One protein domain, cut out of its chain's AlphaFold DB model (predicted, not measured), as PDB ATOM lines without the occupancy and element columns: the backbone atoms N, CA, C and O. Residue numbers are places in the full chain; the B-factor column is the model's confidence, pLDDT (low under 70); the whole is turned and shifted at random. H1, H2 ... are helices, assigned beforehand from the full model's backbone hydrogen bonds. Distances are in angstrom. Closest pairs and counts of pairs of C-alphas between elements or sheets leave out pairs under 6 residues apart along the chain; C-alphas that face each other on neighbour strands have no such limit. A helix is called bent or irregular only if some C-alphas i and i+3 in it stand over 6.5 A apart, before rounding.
ATOM      1  N   SER A   4     100.370 164.589  87.677       89.38
ATOM      2  CA  SER A   4     101.770 164.923  87.417       89.38
ATOM      3  C   SER A   4     102.508 165.399  88.670       89.38
ATOM      4  O   SER A   4     103.646 164.995  88.894       89.38
ATOM      5  N   THR A   5     101.873 166.214  89.520       92.38
ATOM      6  CA  THR A   5     102.468 166.649  90.795       92.38
ATOM      7  C   THR A   5     102.620 165.480  91.764       92.38
ATOM      8  O   THR A   5     103.647 165.371  92.428       92.38
ATOM      9  N   VAL A   6     101.633 164.579  91.816       91.50
ATOM     10  CA  VAL A   6     101.703 163.373  92.658       91.50
ATOM     11  C   VAL A   6     102.851 162.470  92.202       91.50
ATOM     12  O   VAL A   6     103.659 162.050  93.028       91.50
ATOM     13  N   GLY A   7     102.979 162.238  90.892       89.69
ATOM     14  CA  GLY A   7     104.079 161.458  90.323       89.69
ATOM     15  C   GLY A   7     105.459 162.066  90.601       89.69
ATOM     16  O   GLY A   7     106.381 161.340  90.967       89.69
ATOM     17  N   LEU A   8     105.596 163.393  90.498       94.12
ATOM     18  CA  LEU A   8     106.846 164.098  90.803       94.12
ATOM     19  C   LEU A   8     107.255 163.921  92.269       94.12
ATOM     20  O   LEU A   8     108.410 163.598  92.548       94.12
ATOM     21  N   ILE A   9     106.314 164.094  93.198       94.88
ATOM     22  CA  ILE A   9     106.581 163.943  94.634       94.88
ATOM     23  C   ILE A   9     106.945 162.491  94.954       94.88
ATOM     24  O   ILE A   9     107.947 162.248  95.625       94.88
ATOM     25  N   ALA A  10     106.183 161.524  94.436       90.81
ATOM     26  CA  ALA A  10     106.455 160.106  94.649       90.81
ATOM     27  C   ALA A  10     107.848 159.705  94.132       90.81
ATOM     28  O   ALA A  10     108.609 159.054  94.848       90.81
ATOM     29  N   GLY A  11     108.208 160.142  92.920       88.31
ATOM     30  CA  GLY A  11     109.518 159.870  92.325       88.31
ATOM     31  C   GLY A  11     110.674 160.496  93.107       88.31
ATOM     32  O   GLY A  11     111.682 159.831  93.346       88.31
ATOM     33  N   LEU A  12     110.523 161.745  93.560       91.69
ATOM     34  CA  LEU A  12     111.544 162.429  94.356       91.69
ATOM     35  C   LEU A  12     111.782 161.727  95.701       91.69
ATOM     36  O   LEU A  12     112.930 161.501  96.081       91.69
ATOM     37  N   LEU A  13     110.711 161.335  96.396       87.75
ATOM     38  CA  LEU A  13     110.813 160.598  97.658       87.75
ATOM     39  C   LEU A  13     111.495 159.238  97.464       87.75
ATOM     40  O   LEU A  13     112.350 158.861  98.267       87.75
ATOM     41  N   LEU A  14     111.169 158.532  96.378       84.25
ATOM     42  CA  LEU A  14     111.788 157.247  96.058       84.25
ATOM     43  C   LEU A  14     113.291 157.395  95.773       84.25
ATOM     44  O   LEU A  14     114.090 156.595  96.262       84.25
ATOM     45  N   ALA A  15     113.685 158.439  95.038       87.50
ATOM     46  CA  ALA A  15     115.087 158.737  94.757       87.50
ATOM     47  C   ALA A  15     115.878 159.062  96.035       87.50
ATOM     48  O   ALA A  15     116.986 158.558  96.212       87.50
ATOM     49  N   ILE A  16     115.304 159.850  96.951       87.44
ATOM     50  CA  ILE A  16     115.932 160.183  98.240       87.44
ATOM     51  C   ILE A  16     116.091 158.930  99.108       87.44
ATOM     52  O   ILE A  16     117.166 158.709  99.665       87.44
ATOM     53  N   ALA A  17     115.062 158.082  99.191       85.56
ATOM     54  CA  ALA A  17     115.126 156.829  99.943       85.56
ATOM     55  C   ALA A  17     116.225 155.896  99.408       85.56
ATOM     56  O   ALA A  17     116.987 155.313 100.184       85.56
ATOM     57  N   PHE A  18     116.344 155.803  98.080       80.94
ATOM     58  CA  PHE A  18     117.395 155.024  97.437       80.94
ATOM     59  C   PHE A  18     118.790 155.627  97.657       80.94
ATOM     60  O   PHE A  18     119.735 154.893  97.927       80.94
ATOM     61  N   ALA A  19     118.942 156.951  97.593       82.38
ATOM     62  CA  ALA A  19     120.228 157.613  97.811       82.38
ATOM     63  C   ALA A  19     120.706 157.525  99.273       82.38
ATOM     64  O   ALA A  19     121.901 157.379  99.517       82.38
ATOM     65  N   ALA A  20     119.787 157.589 100.242       85.25
ATOM     66  CA  ALA A  20     120.121 157.575 101.665       85.25
ATOM     67  C   ALA A  20     120.545 156.191 102.191       85.25
ATOM     68  O   ALA A  20     121.322 156.118 103.141       85.25
ATOM     69  N   GLY A  21     120.053 155.094 101.605       77.81
ATOM     70  CA  GLY A  21     120.318 153.745 102.128       77.81
ATOM     71  C   GLY A  21     120.413 152.627 101.088       77.81
ATOM     72  O   GLY A  21     120.408 151.449 101.454       77.81
ATOM     73  N   GLY A  22     120.476 152.956  99.798       83.12
ATOM     74  CA  GLY A  22     120.491 151.980  98.710       83.12
ATOM     75  C   GLY A  22     119.202 151.156  98.633       83.12
ATOM     76  O   GLY A  22     118.129 151.583  99.058       83.12
ATOM     77  N   LEU A  23     119.307 149.934  98.104       78.88
ATOM     78  CA  LEU A  23     118.159 149.031  97.945       78.88
ATOM     79  C   LEU A  23     117.530 148.632  99.292       78.88
ATOM     80  O   LEU A  23     116.308 148.567  99.405       78.88
ATOM     81  N   VAL A  24     118.355 148.406 100.322       84.06
ATOM     82  CA  VAL A  24     117.883 148.050 101.672       84.06
ATOM     83  C   VAL A  24     117.169 149.237 102.321       84.06
ATOM     84  O   VAL A  24     116.092 149.061 102.888       84.06
ATOM     85  N   GLY A  25     117.709 150.452 102.176       81.00
ATOM     86  CA  GLY A  25     117.053 151.680 102.631       81.00
ATOM     87  C   GLY A  25     115.696 151.908 101.966       81.00
ATOM     88  O   GLY A  25     114.736 152.255 102.649       81.00
ATOM     89  N   LEU A  26     115.582 151.625 100.664       83.38
ATOM     90  CA  LEU A  26     114.316 151.702  99.933       83.38
ATOM     91  C   LEU A  26     113.283 150.689 100.450       83.38
ATOM     92  O   LEU A  26     112.138 151.065 100.687       83.38
ATOM     93  N   LEU A  27     113.676 149.434 100.694       87.06
ATOM     94  CA  LEU A  27     112.799 148.412 101.286       87.06
ATOM     95  C   LEU A  27     112.278 148.831 102.669       87.06
ATOM     96  O   LEU A  27     111.076 148.754 102.925       87.06
ATOM     97  N   VAL A  28     113.161 149.323 103.542       87.19
ATOM     98  CA  VAL A  28     112.781 149.810 104.880       87.19
ATOM     99  C   VAL A  28     111.865 151.031 104.783       87.19
ATOM    100  O   VAL A  28     110.854 151.085 105.482       87.19
ATOM    101  N   ALA A  29     112.167 151.981 103.894       88.00
ATOM    102  CA  ALA A  29     111.349 153.173 103.680       88.00
ATOM    103  C   ALA A  29     109.945 152.829 103.165       88.00
ATOM    104  O   ALA A  29     108.967 153.414 103.624       88.00
ATOM    105  N   VAL A  30     109.826 151.852 102.260       87.81
ATOM    106  CA  VAL A  30     108.531 151.364 101.766       87.81
ATOM    107  C   VAL A  30     107.729 150.712 102.891       87.81
ATOM    108  O   VAL A  30     106.551 151.029 103.049       87.81
ATOM    109  N   ILE A  31     108.349 149.845 103.698       91.75
ATOM    110  CA  ILE A  31     107.670 149.184 104.823       91.75
ATOM    111  C   ILE A  31     107.207 150.218 105.854       91.75
ATOM    112  O   ILE A  31     106.052 150.188 106.276       91.75
ATOM    113  N   LEU A  32     108.080 151.151 106.240       88.12
ATOM    114  CA  LEU A  32     107.765 152.166 107.241       88.12
ATOM    115  C   LEU A  32     106.723 153.168 106.725       88.12
ATOM    116  O   LEU A  32     105.810 153.530 107.462       88.12
ATOM    117  N   GLY A  33     106.818 153.571 105.456       87.62
ATOM    118  CA  GLY A  33     105.836 154.430 104.798       87.62
ATOM    119  C   GLY A  33     104.464 153.766 104.686       87.62
ATOM    120  O   GLY A  33     103.457 154.396 104.999       87.62
ATOM    121  N   ALA A  34     104.412 152.481 104.321       88.75
ATOM    122  CA  ALA A  34     103.169 151.711 104.285       88.75
ATOM    123  C   ALA A  34     102.569 151.531 105.687       88.75
ATOM    124  O   ALA A  34     101.367 151.716 105.866       88.75
ATOM    125  N   ALA A  35     103.395 151.229 106.694       87.31
ATOM    126  CA  ALA A  35     102.951 151.136 108.082       87.31
ATOM    127  C   ALA A  35     102.409 152.480 108.593       87.31
ATOM    128  O   ALA A  35     101.330 152.518 109.178       87.31
ATOM    129  N   GLY A  36     103.108 153.587 108.321       84.44
ATOM    130  CA  GLY A  36     102.666 154.936 108.671       84.44
ATOM    131  C   GLY A  36     101.367 155.335 107.969       84.44
ATOM    132  O   GLY A  36     100.485 155.895 108.610       84.44
ATOM    133  N   TYR A  37     101.208 154.982 106.691       82.19
ATOM    134  CA  TYR A  37      99.966 155.198 105.943       82.19
ATOM    135  C   TYR A  37      98.797 154.391 106.520       82.19
ATOM    136  O   TYR A  37      97.708 154.930 106.695       82.19
ATOM    137  N   LEU A  38      99.020 153.120 106.864       79.00
ATOM    138  CA  LEU A  38      97.997 152.263 107.470       79.00
ATOM    139  C   LEU A  38      97.585 152.756 108.859       79.00
ATOM    140  O   LEU A  38      96.396 152.800 109.158       79.00
ATOM    141  N   VAL A  39      98.550 153.138 109.698       81.69
ATOM    142  CA  VAL A  39      98.276 153.679 111.037       81.69
ATOM    143  C   VAL A  39      97.591 155.041 110.935       81.69
ATOM    144  O   VAL A  39      96.576 155.247 111.591       81.69
ATOM    145  N   GLY A  40      98.085 155.941 110.083       78.94
ATOM    146  CA  GLY A  40      97.484 157.256 109.845       78.94
ATOM    147  C   GLY A  40      96.056 157.150 109.316       78.94
ATOM    148  O   GLY A  40      95.147 157.724 109.902       78.94
ATOM    149  N   GLY A  41      95.824 156.308 108.307       76.50
ATOM    150  CA  GLY A  41      94.482 156.051 107.783       76.50
ATOM    151  C   GLY A  41      93.534 155.399 108.799       76.50
ATOM    152  O   GLY A  41      92.321 155.575 108.701       76.50
ATOM    153  N   HIS A  42      94.066 154.676 109.790       65.69
ATOM    154  CA  HIS A  42      93.274 154.138 110.898       65.69
ATOM    155  C   HIS A  42      92.925 155.204 111.950       65.69
ATOM    156  O   HIS A  42      91.847 155.145 112.537       65.69
ATOM    157  N   VAL A  43      93.813 156.176 112.182       71.81
ATOM    158  CA  VAL A  43      93.610 157.285 113.132       71.81
ATOM    159  C   VAL A  43      92.689 158.363 112.555       71.81
ATOM    160  O   VAL A  43      91.815 158.849 113.269       71.81
ATOM    161  N   ASP A  44      92.831 158.687 111.269       62.56
ATOM    162  CA  ASP A  44      92.019 159.702 110.579       62.56
ATOM    163  C   ASP A  44      90.586 159.218 110.272       62.56
ATOM    164  O   ASP A  44      89.741 159.997 109.832       62.56
ATOM    165  N   GLY A  45      90.276 157.937 110.516       55.53
ATOM    166  CA  GLY A  45      88.945 157.361 110.296       55.53
ATOM    167  C   GLY A  45      88.558 157.193 108.821       55.53
ATOM    168  O   GLY A  45      87.439 156.780 108.534       55.53
ATOM    169  N   GLU A  46      89.469 157.481 107.887       54.81
ATOM    170  CA  GLU A  46      89.254 157.372 106.438       54.81
ATOM    171  C   GLU A  46      89.412 155.925 105.934       54.81
ATOM    172  O   GLU A  46      88.740 155.512 104.984       54.81
ATOM    173  N   ILE A  47      90.179 155.088 106.651       52.50
ATOM    174  CA  ILE A  47      89.983 153.629 106.643       52.50
ATOM    175  C   ILE A  47      88.762 153.345 107.521       52.50
ATOM    176  O   ILE A  47      88.850 152.851 108.647       52.50
ATOM    177  N   ASP A  48      87.605 153.732 106.997       57.22
ATOM    178  CA  ASP A  48      86.344 153.693 107.709       57.22
ATOM    179  C   ASP A  48      85.852 152.241 107.836       57.22
ATOM    180  O   ASP A  48      85.062 151.716 107.041       57.22
ATOM    181  N   LEU A  49      86.323 151.555 108.880       53.81
ATOM    182  CA  LEU A  49      85.730 150.295 109.322       53.81
ATOM    183  C   LEU A  49      84.242 150.475 109.690       53.81
ATOM    184  O   LEU A  49      83.523 149.474 109.731       53.81
ATOM    185  N   ALA A  50      83.750 151.701 109.930       53.56
ATOM    186  CA  ALA A  50      82.339 151.983 110.185       53.56
ATOM    187  C   ALA A  50      81.506 152.075 108.889       53.56
ATOM    188  O   ALA A  50      80.391 151.546 108.877       53.56
ATOM    189  N   ALA A  51      82.038 152.577 107.768       52.34
ATOM    190  CA  ALA A  51      81.388 152.492 106.449       52.34
ATOM    191  C   ALA A  51      81.204 151.038 105.988       52.34
ATOM    192  O   ALA A  51      80.145 150.674 105.464       52.34
ATOM    193  N   LEU A  52      82.190 150.167 106.247       52.81
ATOM    194  CA  LEU A  52      82.052 148.728 105.990       52.81
ATOM    195  C   LEU A  52      81.065 148.034 106.948       52.81
ATOM    196  O   LEU A  52      80.481 147.009 106.584       52.81
ATOM    197  N   ARG A  53      80.837 148.577 108.153       54.88
ATOM    198  CA  ARG A  53      79.935 147.989 109.166       54.88
ATOM    199  C   ARG A  53      78.499 148.516 109.099       54.88
ATOM    200  O   ARG A  53      77.583 147.813 109.517       54.88
ATOM    201  N   GLY A  54      78.281 149.695 108.519       53.84
ATOM    202  CA  GLY A  54      76.960 150.313 108.351       53.84
ATOM    203  C   GLY A  54      76.104 149.711 107.230       53.84
ATOM    204  O   GLY A  54      74.879 149.805 107.279       53.84
ATOM    205  N   ARG A  55      76.705 149.027 106.242       56.34
ATOM    206  CA  ARG A  55      75.983 148.440 105.091       56.34
ATOM    207  C   ARG A  55      75.450 147.016 105.327       56.34
ATOM    208  O   ARG A  55      75.193 146.291 104.372       56.34
TER     209      ARG A  55
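This is residues 4 to 55 of the 59 residues of an uncharacterized protein of Janibacter melonis (UniProt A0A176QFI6). A long helix, H1, bends at residues 21 and 22 into an open V of two arms, H1a and H1b, and the short helix H2 lies beyond the far end of H1b. The printed part has 52 residues with two named helices, H1 then H2, and no named strand: all helix. It is only just extended, close to loose, with a radius of gyration of the C-alphas of 14.9 A, and spans 45 by 26 by 14 A.

H1, residues 4 to 43, was assigned as one helix by its hydrogen bonds but is bent: C-alphas 20 and 23 are 9.5 A apart. Arm H1a, residues 4 to 20, begins at C-alpha 4 (101.770, 164.923, 87.417) and measures 24.4 A. Arm H1b, residues 23 to 43, measures 30.0 A. H2, residues 49 to 54, ends at C-alpha 54 (76.960, 150.313, 108.351).

H1a touches H1b with residues 14 to 18 alone, and the closest C-alphas, of Phe 18 and Leu 26, are 5.2 A apart. The arms run opposite ways at a steep tilt of 51 degrees. H2 is apart from both. In H1a, H1b and H2 every O i to N i+4 pair is within hydrogen-bond range.

The C-alphas farthest apart, of Ala 19 and Arg 55, are 45.8 A apart. The printed part has no cut, and the link from H1 to H2 is tight. Residues 42 and 44 to 55 have pLDDT under 70.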